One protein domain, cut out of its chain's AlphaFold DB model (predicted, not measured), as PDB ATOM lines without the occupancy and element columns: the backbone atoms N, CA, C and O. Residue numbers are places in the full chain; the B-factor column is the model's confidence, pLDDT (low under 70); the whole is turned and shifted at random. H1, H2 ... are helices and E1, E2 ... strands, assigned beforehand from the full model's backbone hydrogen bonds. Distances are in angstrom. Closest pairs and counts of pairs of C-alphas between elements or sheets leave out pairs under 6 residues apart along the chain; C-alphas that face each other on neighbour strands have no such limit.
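This is residues 147 to 235 of the 495 residues of the protein "LPD11 domain-containing protein" of Bifidobacterium pseudocatenulatum (UniProt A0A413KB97). A long, twisted hairpin of two strands, E1 and E2, makes most of the domain's length, and the short strand E3 lies along E2. Three crossed helices pack on this ribbon: H1 runs along E1 over one face, H3 is on that same face but beside the strands, and H2 stands beside the strands at the sheet's level. The printed part has 89 residues, with three named helices and three named strands in the order H1 H2 E1 E2 E3 H3, a mixed class; the sheet, E1 E2 E3, is antiparallel. It is compact, with a radius of gyration of the C-alphas of 12.5 A, but elongated, spanning 40 by 26 by 20 A.

H1, residues 147 to 156, is on the sheet at a height over the sheet of 9.4 A, over E1, residues 187 to 196, and only just over E2, residues 202 to 210, on which 3 of its C-alphas fall. It runs along the strands, at 16 degrees to E1 on the local plane. H2, residues 161 to 174, touches H1 about perpendicular, at 88 degrees; the closest C-alphas, of Ala 155 and Glu 164, are 5.1 A apart. H2 is at the sheet's level, its height over the sheet 2.3 A; its closest C-alpha pair with E1 is Ile 168 and Phe 188, 6.3 A apart. E1 and E2 form an antiparallel hairpin, with N 189 and O 208 2.8 A apart, within hydrogen-bond range. E3, residues 221 to 223, continues the meander, each strand the antiparallel neighbour of the one before; N 205 and O 222 are 2.8 A apart, within hydrogen-bond range. H3, residues 224 to 233, touches H2 at a steep tilt of 56 degrees, opposite ways; the closest C-alphas, of Phe 163 and Arg 231, are 6.4 A apart. In H1, H2 and H3 every O i to N i+4 pair is within hydrogen-bond range.

H1 begins with C-alpha 147 at (215.094, 248.025, 195.632) and is 14.8 A long. H2 is 19.6 A, E1 25.8 A, E2 23.5 A, E3 6.9 A and H3 13.6 A long. E1 begins with C-alpha 187 at (229.271, 254.402, 180.320), and H3 ends with C-alpha 233 at (227.612, 239.669, 194.676).

The two C-alphas farthest apart, of Glu 182 and Asn 199, are 41.6 A apart. The printed part has no cut. The link from H2 to E1, residues 175 to 186, is long. The mean pLDDT of the printed part is 78.0; residues 157 to 163, 179 to 184 and 231 to 235 are among those under 70.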
ATOM      1  N   GLY A 147     215.225 249.015 196.702       69.00
ATOM      2  CA  GLY A 147     215.094 248.025 195.632       69.00
ATOM      3  C   GLY A 147     216.037 248.271 194.445       69.00
ATOM      4  O   GLY A 147     217.055 248.947 194.557       69.00
ATOM      5  N   ILE A 148     215.747 247.625 193.313       76.44
ATOM      6  CA  ILE A 148     216.623 247.634 192.127       76.44
ATOM      7  C   ILE A 148     216.550 248.953 191.354       76.44
ATOM      8  O   ILE A 148     217.555 249.357 190.780       76.44
ATOM      9  N   GLU A 149     215.405 249.633 191.362       77.38
ATOM     10  CA  GLU A 149     215.217 250.903 190.646       77.38
ATOM     11  C   GLU A 149     216.045 252.017 191.286       77.38
ATOM     12  O   GLU A 149     216.861 252.623 190.603       77.38
ATOM     13  N   ASP A 150     215.985 252.162 192.611       77.31
ATOM     14  CA  ASP A 150     216.809 253.133 193.341       77.31
ATOM     15  C   ASP A 150     218.317 252.872 193.161       77.31
ATOM     16  O   ASP A 150     219.116 253.805 193.093       77.31
ATOM     17  N   ALA A 151     218.728 251.605 193.033       72.06
ATOM     18  CA  ALA A 151     220.120 251.251 192.753       72.06
ATOM     19  C   ALA A 151     220.546 251.615 191.319       72.06
ATOM     20  O   ALA A 151     221.690 252.021 191.109       72.06
ATOM     21  N   LEU A 152     219.647 251.470 190.341       78.12
ATOM     22  CA  LEU A 152     219.886 251.881 188.958       78.12
ATOM     23  C   LEU A 152     219.908 253.411 188.830       78.12
ATOM     24  O   LEU A 152     220.786 253.941 188.158       78.12
ATOM     25  N   ASP A 153     219.016 254.122 189.519       79.06
ATOM     26  CA  ASP A 153     218.982 255.590 189.549       79.06
ATOM     27  C   ASP A 153     220.237 256.175 190.218       79.06
ATOM     28  O   ASP A 153     220.806 257.164 189.740       79.06
ATOM     29  N   ALA A 154     220.717 255.532 191.288       69.75
ATOM     30  CA  ALA A 154     221.985 255.879 191.922       69.75
ATOM     31  C   ALA A 154     223.179 255.625 190.988       69.75
ATOM     32  O   ALA A 154     224.085 256.456 190.923       69.75
ATOM     33  N   ALA A 155     223.171 254.523 190.227       70.75
ATOM     34  CA  ALA A 155     224.191 254.257 189.213       70.75
ATOM     35  C   ALA A 155     224.168 255.306 188.087       70.75
ATOM     36  O   ALA A 155     225.215 255.847 187.757       70.75
ATOM     37  N   LEU A 156     222.990 255.681 187.570       74.00
ATOM     38  CA  LEU A 156     222.853 256.745 186.558       74.00
ATOM     39  C   LEU A 156     223.328 258.111 187.055       74.00
ATOM     40  O   LEU A 156     223.841 258.920 186.286       74.00
ATOM     41  N   SER A 157     223.152 258.375 188.347       67.12
ATOM     42  CA  SER A 157     223.597 259.618 188.980       67.12
ATOM     43  C   SER A 157     225.091 259.606 189.338       67.12
ATOM     44  O   SER A 157     225.577 260.577 189.919       67.12
ATOM     45  N   GLY A 158     225.816 258.515 189.048       57.12
ATOM     46  CA  GLY A 158     227.221 258.322 189.424       57.12
ATOM     47  C   GLY A 158     227.450 258.112 190.929       57.12
ATOM     48  O   GLY A 158     228.587 258.104 191.389       57.12
ATOM     49  N   GLN A 159     226.379 257.931 191.705       49.88
ATOM     50  CA  GLN A 159     226.389 257.712 193.158       49.88
ATOM     51  C   GLN A 159     226.572 256.235 193.526       49.88
ATOM     52  O   GLN A 159     226.443 255.857 194.686       49.88
ATOM     53  N   TYR A 160     226.790 255.350 192.547       63.47
ATOM     54  CA  TYR A 160     227.005 253.938 192.836       63.47
ATOM     55  C   TYR A 160     227.941 253.252 191.836       63.47
ATOM     56  O   TYR A 160     227.595 252.260 191.194       63.47
ATOM     57  N   ALA A 161     229.170 253.765 191.747       62.94
ATOM     58  CA  ALA A 161     230.178 253.351 190.768       62.94
ATOM     59  C   ALA A 161     230.494 251.841 190.768       62.94
ATOM     60  O   ALA A 161     230.780 251.264 189.724       62.94
ATOM     61  N   ALA A 162     230.451 251.160 191.918       62.38
ATOM     62  CA  ALA A 162     230.689 249.712 191.972       62.38
ATOM     63  C   ALA A 162     229.592 248.916 191.241       62.38
ATOM     64  O   ALA A 162     229.887 247.947 190.541       62.38
ATOM     65  N   PHE A 163     228.335 249.343 191.382       69.62
ATOM     66  CA  PHE A 163     227.206 248.735 190.689       69.62
ATOM     67  C   PHE A 163     227.153 249.161 189.221       69.62
ATOM     68  O   PHE A 163     226.915 248.315 188.367       69.62
ATOM     69  N   GLU A 164     227.476 250.419 188.914       76.69
ATOM     70  CA  GLU A 164     227.640 250.907 187.539       76.69
ATOM     71  C   GLU A 164     228.710 250.106 186.776       76.69
ATOM     72  O   GLU A 164     228.442 249.603 185.692       76.69
ATOM     73  N   ASN A 165     229.881 249.864 187.372       76.62
ATOM     74  CA  ASN A 165     230.925 249.031 186.763       76.62
ATOM     75  C   ASN A 165     230.482 247.572 186.574       76.62
ATOM     76  O   ASN A 165     230.843 246.936 185.584       76.62
ATOM     77  N   ALA A 166     229.692 247.025 187.504       78.88
ATOM     78  CA  ALA A 166     229.117 245.690 187.349       78.88
ATOM     79  C   ALA A 166     228.085 245.638 186.208       78.88
ATOM     80  O   ALA A 166     228.027 244.646 185.483       78.88
ATOM     81  N   ILE A 167     227.309 246.712 186.026       83.38
ATOM     82  CA  ILE A 167     226.381 246.893 184.905       83.38
ATOM     83  C   ILE A 167     227.153 246.990 183.587       83.38
ATOM     84  O   ILE A 167     226.855 246.228 182.676       83.38
ATOM     85  N   ILE A 168     228.176 247.843 183.496       83.19
ATOM     86  CA  ILE A 168     229.016 247.993 182.297       83.19
ATOM     87  C   ILE A 168     229.674 246.655 181.934       83.19
ATOM     88  O   ILE A 168     229.549 246.194 180.804       83.19
ATOM     89  N   GLY A 169     230.251 245.951 182.912       83.00
ATOM     90  CA  GLY A 169     230.827 244.624 182.681       83.00
ATOM     91  C   GLY A 169     229.796 243.567 182.260       83.00
ATOM     92  O   GLY A 169     230.119 242.649 181.506       83.00
ATOM     93  N   TYR A 170     228.543 243.681 182.715       86.69
ATOM     94  CA  TYR A 170     227.453 242.846 182.208       86.69
ATOM     95  C   TYR A 170     227.123 243.187 180.751       86.69
ATOM     96  O   TYR A 170     226.935 242.260 179.960       86.69
ATOM     97  N   ILE A 171     227.080 244.478 180.402       85.94
ATOM     98  CA  ILE A 171     226.828 244.963 179.042       85.94
ATOM     99  C   ILE A 171     227.908 244.443 178.092       85.94
ATOM    100  O   ILE A 171     227.566 243.747 177.144       85.94
ATOM    101  N   ASP A 172     229.189 244.621 178.409       84.25
ATOM    102  CA  ASP A 172     230.305 244.127 177.586       84.25
ATOM    103  C   ASP A 172     230.256 242.612 177.338       84.25
ATOM    104  O   ASP A 172     230.630 242.120 176.274       84.25
ATOM    105  N   ALA A 173     229.802 241.846 178.334       85.50
ATOM    106  CA  ALA A 173     229.750 240.392 178.245       85.50
ATOM    107  C   ALA A 173     228.529 239.859 177.476       85.50
ATOM    108  O   ALA A 173     228.576 238.731 176.973       85.50
ATOM    109  N   HIS A 174     227.430 240.616 177.427       85.19
ATOM    110  CA  HIS A 174     226.140 240.140 176.910       85.19
ATOM    111  C   HIS A 174     225.650 240.903 175.680       85.19
ATOM    112  O   HIS A 174     224.754 240.408 174.991       85.19
ATOM    113  N   ASP A 175     226.234 242.060 175.390       83.38
ATOM    114  CA  ASP A 175     225.964 242.849 174.202       83.38
ATOM    115  C   ASP A 175     227.046 242.603 173.137       83.38
ATOM    116  O   ASP A 175     228.232 242.826 173.392       83.38
ATOM    117  N   PRO A 176     226.679 242.107 171.943       74.88
ATOM    118  CA  PRO A 176     227.645 241.847 170.882       74.88
ATOM    119  C   PRO A 176     228.238 243.129 170.281       74.88
ATOM    120  O   PRO A 176     229.359 243.077 169.773       74.88
ATOM    121  N   ASP A 177     227.516 244.249 170.325       75.12
ATOM    122  CA  ASP A 177     227.964 245.527 169.770       75.12
ATOM    123  C   ASP A 177     228.935 246.219 170.743       75.12
ATOM    124  O   ASP A 177     229.955 246.750 170.305       75.12
ATOM    125  N   ALA A 178     228.709 246.095 172.058       73.56
ATOM    126  CA  ALA A 178     229.682 246.523 173.070       73.56
ATOM    127  C   ALA A 178     230.912 245.597 173.117       73.56
ATOM    128  O   ALA A 178     232.048 246.053 173.041       73.56
ATOM    129  N   GLY A 179     230.716 244.274 173.162       60.38
ATOM    130  CA  GLY A 179     231.805 243.303 173.325       60.38
ATOM    131  C   GLY A 179     232.742 243.145 172.116       60.38
ATOM    132  O   GLY A 179     233.735 242.418 172.202       60.38
ATOM    133  N   THR A 180     232.432 243.775 170.977       59.16
ATOM    134  CA  THR A 180     233.277 243.764 169.768       59.16
ATOM    135  C   THR A 180     233.966 245.093 169.478       59.16
ATOM    136  O   THR A 180     234.879 245.112 168.644       59.16
ATOM    137  N   SER A 181     233.580 246.181 170.148       60.50
ATOM    138  CA  SER A 181     234.309 247.440 170.057       60.50
ATOM    139  C   SER A 181     235.631 247.314 170.828       60.50
ATOM    140  O   SER A 181     235.725 246.607 171.831       60.50
ATOM    141  N   GLU A 182     236.699 247.965 170.353       57.19
ATOM    142  CA  GLU A 182     237.995 247.941 171.058       57.19
ATOM    143  C   GLU A 182     237.903 248.579 172.459       57.19
ATOM    144  O   GLU A 182     238.753 248.307 173.307       57.19
ATOM    145  N   ASN A 183     236.857 249.382 172.692       63.31
ATOM    146  CA  ASN A 183     236.670 250.213 173.877       63.31
ATOM    147  C   ASN A 183     235.503 249.770 174.785       63.31
ATOM    148  O   ASN A 183     235.388 250.297 175.887       63.31
ATOM    149  N   GLY A 184     234.688 248.788 174.380       68.06
ATOM    150  CA  GLY A 184     233.529 248.320 175.148       68.06
ATOM    151  C   GLY A 184     232.405 249.353 175.268       68.06
ATOM    152  O   GLY A 184     232.352 250.344 174.531       68.06
ATOM    153  N   ALA A 185     231.500 249.120 176.215       76.56
ATOM    154  CA  ALA A 185     230.577 250.122 176.717       76.56
ATOM    155  C   ALA A 185     231.329 251.113 177.615       76.56
ATOM    156  O   ALA A 185     231.848 250.755 178.672       76.56
ATOM    157  N   SER A 186     231.363 252.383 177.212       68.88
ATOM    158  CA  SER A 186     232.107 253.423 177.931       68.88
ATOM    159  C   SER A 186     231.397 253.867 179.208       68.88
ATOM    160  O   SER A 186     232.048 254.159 180.211       68.88
ATOM    161  N   GLN A 187     230.064 253.949 179.178       78.25
ATOM    162  CA  GLN A 187     229.271 254.402 180.320       78.25
ATOM    163  C   GLN A 187     227.856 253.818 180.303       78.25
ATOM    164  O   GLN A 187     227.287 253.558 179.242       78.25
ATOM    165  N   PHE A 188     227.259 253.664 181.484       82.50
ATOM    166  CA  PHE A 188     225.842 253.351 181.622       82.50
ATOM    167  C   PHE A 188     224.975 254.580 181.292       82.50
ATOM    168  O   PHE A 188     225.119 255.634 181.907       82.50
ATOM    169  N   ALA A 189     224.082 254.457 180.306       84.94
ATOM    170  CA  ALA A 189     223.316 255.584 179.766       84.94
ATOM    171  C   ALA A 189     221.880 255.671 180.296       84.94
ATOM    172  O   ALA A 189     221.297 256.755 180.344       84.94
ATOM    173  N   GLY A 190     221.282 254.536 180.658       86.94
ATOM    174  CA  GLY A 190     219.867 254.480 181.010       86.94
ATOM    175  C   GLY A 190     219.358 253.061 181.207       86.94
ATOM    176  O   GLY A 190     220.052 252.087 180.931       86.94
ATOM    177  N   TYR A 191     218.112 252.933 181.657       92.50
ATOM    178  CA  TYR A 191     217.423 251.649 181.661       92.50
ATOM    179  C   TYR A 191     215.946 251.787 181.289       92.50
ATOM    180  O   TYR A 191     215.307 252.803 181.557       92.50
ATOM    181  N   GLU A 192     215.381 250.723 180.719       90.56
ATOM    182  CA  GLU A 192     213.947 250.622 180.435       90.56
ATOM    183  C   GLU A 192     213.366 249.320 180.999       90.56
ATOM    184  O   GLU A 192     213.951 248.246 180.859       90.56
ATOM    185  N   ILE A 193     212.182 249.384 181.617       91.56
ATOM    186  CA  ILE A 193     211.463 248.188 182.078       91.56
ATOM    187  C   ILE A 193     210.915 247.438 180.860       91.56
ATOM    188  O   ILE A 193     210.029 247.932 180.166       91.56
ATOM    189  N   THR A 194     211.388 246.213 180.638       90.06
ATOM    190  CA  THR A 194     210.994 245.412 179.465       90.06
ATOM    191  C   THR A 194     209.904 244.391 179.767       90.06
ATOM    192  O   THR A 194     209.066 244.125 178.910       90.06
ATOM    193  N   ASP A 195     209.875 243.840 180.984       89.81
ATOM    194  CA  ASP A 195     208.833 242.909 181.419       89.81
ATOM    195  C   ASP A 195     208.337 243.247 182.821       89.81
ATOM    196  O   ASP A 195     209.124 243.584 183.714       89.81
ATOM    197  N   ARG A 196     207.045 243.005 183.057       89.88
ATOM    198  CA  ARG A 196     206.428 243.055 184.385       89.88
ATOM    199  C   ARG A 196     205.755 241.733 184.741       89.88
ATOM    200  O   ARG A 196     205.195 241.046 183.887       89.88
ATOM    201  N   ALA A 197     205.789 241.392 186.023       84.12
ATOM    202  CA  ALA A 197     205.015 240.306 186.598       84.12
ATOM    203  C   ALA A 197     203.521 240.670 186.661       84.12
ATOM    204  O   ALA A 197     203.121 241.822 186.521       84.12
ATOM    205  N   GLY A 198     202.663 239.677 186.918       76.94
ATOM    206  CA  GLY A 198     201.207 239.874 187.010       76.94
ATOM    207  C   GLY A 198     200.737 240.781 188.160       76.94
ATOM    208  O   GLY A 198     199.555 241.098 188.232       76.94
ATOM    209  N   ASN A 199     201.644 241.186 189.051       80.88
ATOM    210  CA  ASN A 199     201.441 242.186 190.101       80.88
ATOM    211  C   ASN A 199     201.961 243.587 189.705       80.88
ATOM    212  O   ASN A 199     202.084 244.440 190.576       80.88
ATOM    213  N   ASP A 200     202.286 243.795 188.425       77.44
ATOM    214  CA  ASP A 200     202.884 245.011 187.851       77.44
ATOM    215  C   ASP A 200     204.299 245.343 188.368       77.44
ATOM    216  O   ASP A 200     204.845 246.398 188.061       77.44
ATOM    217  N   SER A 201     204.946 244.427 189.100       82.62
ATOM    218  CA  SER A 201     206.355 244.582 189.473       82.62
ATOM    219  C   SER A 201     207.266 244.336 188.265       82.62
ATOM    220  O   SER A 201     207.038 243.363 187.539       82.62
ATOM    221  N   PRO A 202     208.320 245.142 188.056       86.19
ATOM    222  CA  PRO A 202     209.337 244.864 187.049       86.19
ATOM    223  C   PRO A 202     209.938 243.474 187.261       86.19
ATOM    224  O   PRO A 202     210.097 243.010 188.389       86.19
ATOM    225  N   THR A 203     210.267 242.796 186.167       88.94
ATOM    226  CA  THR A 203     210.951 241.489 186.192       88.94
ATOM    227  C   THR A 203     212.213 241.473 185.346       88.94
ATOM    228  O   THR A 203     213.126 240.700 185.647       88.94
ATOM    229  N   SER A 204     212.295 242.368 184.362       91.12
ATOM    230  CA  SER A 204     213.461 242.551 183.506       91.12
ATOM    231  C   SER A 204     213.615 244.015 183.108       91.12
ATOM    232  O   SER A 204     212.617 244.719 182.918       91.12
ATOM    233  N   TYR A 205     214.858 244.425 182.891       92.31
ATOM    234  CA  TYR A 205     215.243 245.738 182.387       92.31
ATOM    235  C   TYR A 205     216.099 245.577 181.127       92.31
ATOM    236  O   TYR A 205     216.745 244.546 180.945       92.31
ATOM    237  N   ARG A 206     216.082 246.568 180.240       93.81
ATOM    238  CA  ARG A 206     217.125 246.780 179.231       93.81
ATOM    239  C   ARG A 206     218.089 247.815 179.789       93.81
ATOM    240  O   ARG A 206     217.626 248.770 180.407       93.81
ATOM    241  N   LEU A 207     219.385 247.590 179.616       93.31
ATOM    242  CA  LEU A 207     220.438 248.488 180.078       93.31
ATOM    243  C   LEU A 207     221.024 249.196 178.861       93.31
ATOM    244  O   LEU A 207     221.628 248.535 178.029       93.31
ATOM    245  N   ASP A 208     220.826 250.501 178.745       90.31
ATOM    246  CA  ASP A 208     221.338 251.304 177.636       90.31
ATOM    247  C   ASP A 208     222.737 251.837 177.992       90.31
ATOM    248  O   ASP A 208     223.045 252.073 179.167       90.31
ATOM    249  N   TRP A 209     223.599 252.024 176.993       89.00
ATOM    250  CA  TRP A 209     225.003 252.399 177.197       89.00
ATOM    251  C   TRP A 209     225.482 253.452 176.201       89.00
ATOM    252  O   TRP A 209     224.907 253.610 175.128       89.00
ATOM    253  N   PHE A 210     226.522 254.194 176.576       81.44
ATOM    254  CA  PHE A 210     227.225 255.120 175.693       81.44
ATOM    255  C   PHE A 210     228.478 254.463 175.126       81.44
ATOM    256  O   PHE A 210     229.249 253.863 175.880       81.44
ATOM    257  N   ASP A 211     228.712 254.627 173.827       78.69
ATOM    258  CA  ASP A 211     230.025 254.355 173.241       78.69
ATOM    259  C   ASP A 211     231.033 255.477 173.554       78.69
ATOM    260  O   ASP A 211     230.740 256.463 174.235       78.69
ATOM    261  N   ASP A 212     232.270 255.300 173.100       76.75
ATOM    262  CA  ASP A 212     233.353 256.282 173.215       76.75
ATOM    263  C   ASP A 212     233.116 257.568 172.401       76.75
ATOM    264  O   ASP A 212     233.748 258.592 172.671       76.75
ATOM    265  N   GLU A 213     232.173 257.549 171.456       76.75
ATOM    266  CA  GLU A 213     231.715 258.717 170.701       76.75
ATOM    267  C   GLU A 213     230.553 259.458 171.401       76.75
ATOM    268  O   GLU A 213     230.143 260.538 170.958       76.75
ATOM    269  N   GLY A 214     230.045 258.925 172.519       76.56
ATOM    270  CA  GLY A 214     228.926 259.481 173.280       76.56
ATOM    271  C   GLY A 214     227.554 259.211 172.654       76.56
ATOM    272  O   GLY A 214     226.580 259.895 172.988       76.56
ATOM    273  N   LEU A 215     227.452 258.240 171.742       81.19
ATOM    274  CA  LEU A 215     226.191 257.786 171.167       81.19
ATOM    275  C   LEU A 215     225.533 256.749 172.087       81.19
ATOM    276  O   LEU A 215     226.186 255.835 172.581       81.19
ATOM    277  N   VAL A 216     224.223 256.896 172.306       86.31
ATOM    278  CA  VAL A 216     223.437 255.935 173.092       86.31
ATOM    279  C   VAL A 216     223.112 254.714 172.241       86.31
ATOM    280  O   VAL A 216     222.527 254.846 171.162       86.31
ATOM    281  N   HIS A 217     223.398 253.540 172.786       85.00
ATOM    282  CA  HIS A 217     223.050 252.240 172.236       85.00
ATOM    283  C   HIS A 217     222.057 251.522 173.149       85.00
ATOM    284  O   HIS A 217     222.173 251.544 174.377       85.00
ATOM    285  N   GLU A 218     221.067 250.880 172.529       90.38
ATOM    286  CA  GLU A 218     220.173 249.961 173.230       90.38
ATOM    287  C   GLU A 218     220.959 248.708 173.599       90.38
ATOM    288  O   GLU A 218     221.445 248.015 172.708       90.38
ATOM    289  N   GLY A 219     221.082 248.417 174.891       87.88
ATOM    290  CA  GLY A 219     221.917 247.308 175.332       87.88
ATOM    291  C   GLY A 219     221.156 246.030 175.691       87.88
ATOM    292  O   GLY A 219     219.988 245.831 175.324       87.88
ATOM    293  N   PRO A 220     221.795 245.116 176.435       90.94
ATOM    294  CA  PRO A 220     221.265 243.796 176.686       90.94
ATOM    295  C   PRO A 220     220.161 243.827 177.738       90.94
ATOM    296  O   PRO A 220     220.085 244.676 178.632       90.94
ATOM    297  N   LYS A 221     219.293 242.822 177.652       93.75
ATOM    298  CA  LYS A 221     218.257 242.576 178.651       93.75
ATOM    299  C   LYS A 221     218.852 241.875 179.871       93.75
ATOM    300  O   LYS A 221     219.621 240.922 179.736       93.75
ATOM    301  N   VAL A 222     218.436 242.300 181.056       91.56
ATOM    302  CA  VAL A 222     218.839 241.742 182.349       91.56
ATOM    303  C   VAL A 222     217.610 241.485 183.214       91.56
ATOM    304  O   VAL A 222     216.655 242.265 183.214       91.56
ATOM    305  N   THR A 223     217.596 240.384 183.964       92.12
ATOM    306  CA  THR A 223     216.503 240.118 184.909       92.12
ATOM    307  C   THR A 223     216.735 240.814 186.250       92.12
ATOM    308  O   THR A 223     217.872 240.984 186.691       92.12
ATOM    309  N   VAL A 224     215.653 241.132 186.973       85.25
ATOM    310  CA  VAL A 224     215.725 241.624 188.365       85.25
ATOM    311  C   VAL A 224     216.589 240.701 189.215       85.25
ATOM    312  O   VAL A 224     217.412 241.171 189.982       85.25
ATOM    313  N   LYS A 225     216.465 239.381 189.041       84.19
ATOM    314  CA  LYS A 225     217.248 238.394 189.792       84.19
ATOM    315  C   LYS A 225     218.754 238.509 189.534       84.19
ATOM    316  O   LYS A 225     219.542 238.277 190.447       84.19
ATOM    317  N   GLU A 226     219.155 238.817 188.306       85.06
ATOM    318  CA  GLU A 226     220.559 239.034 187.949       85.06
ATOM    319  C   GLU A 226     221.069 240.369 188.479       85.06
ATOM    320  O   GLU A 226     222.150 240.384 189.051       85.06
ATOM    321  N   LEU A 227     220.279 241.445 188.402       82.62
ATOM    322  CA  LEU A 227     220.614 242.729 189.034       82.62
ATOM    323  C   LEU A 227     220.728 242.603 190.553       82.62
ATOM    324  O   LEU A 227     221.688 243.093 191.137       82.62
ATOM    325  N   THR A 228     219.811 241.874 191.189       78.69
ATOM    326  CA  THR A 228     219.892 241.540 192.613       78.69
ATOM    327  C   THR A 228     221.146 240.730 192.903       78.69
ATOM    328  O   THR A 228     221.850 241.055 193.844       78.69
ATOM    329  N   ARG A 229     221.497 239.739 192.073       75.12
ATOM    330  CA  ARG A 229     222.743 238.978 192.239       75.12
ATOM    331  C   ARG A 229     223.991 239.830 192.005       75.12
ATOM    332  O   ARG A 229     224.974 239.596 192.687       75.12
ATOM    333  N   MET A 230     223.994 240.759 191.053       75.75
ATOM    334  CA  MET A 230     225.116 241.678 190.836       75.75
ATOM    335  C   MET A 230     225.284 242.573 192.058       75.75
ATOM    336  O   MET A 230     226.362 242.627 192.638       75.75
ATOM    337  N   ARG A 231     224.179 243.165 192.517       67.50
ATOM    338  CA  ARG A 231     224.114 243.969 193.733       67.50
ATOM    339  C   ARG A 231     224.581 243.186 194.961       67.50
ATOM    340  O   ARG A 231     225.428 243.666 195.689       67.50
ATOM    341  N   GLU A 232     224.068 241.980 195.186       60.91
ATOM    342  CA  GLU A 232     224.427 241.118 196.321       60.91
ATOM    343  C   GLU A 232     225.819 240.501 196.177       60.91
ATOM    344  O   GLU A 232     226.484 240.279 197.177       60.91
ATOM    345  N   GLY A 233     226.289 240.229 194.961       53.84
ATOM    346  CA  GLY A 233     227.612 239.669 194.676       53.84
ATOM    347  C   GLY A 233     228.740 240.652 194.970       53.84
ATOM    348  O   GLY A 233     229.826 240.221 195.347       53.84
ATOM    349  N   ILE A 234     228.452 241.955 194.895       56.75
ATOM    350  CA  ILE A 234     229.330 243.026 195.386       56.75
ATOM    351  C   ILE A 234     229.485 242.957 196.923       56.75
ATOM    352  O   ILE A 234     230.534 243.327 197.438       56.75
ATOM    353  N   PHE A 235     228.503 242.401 197.649       40.41
ATOM    354  CA  PHE A 235     228.488 242.305 199.122       40.41
ATOM    355  C   PHE A 235     228.606 240.870 199.688       40.41
ATOM    356  O   PHE A 235     228.680 240.683 200.899       40.41
TER     357      PHE A 235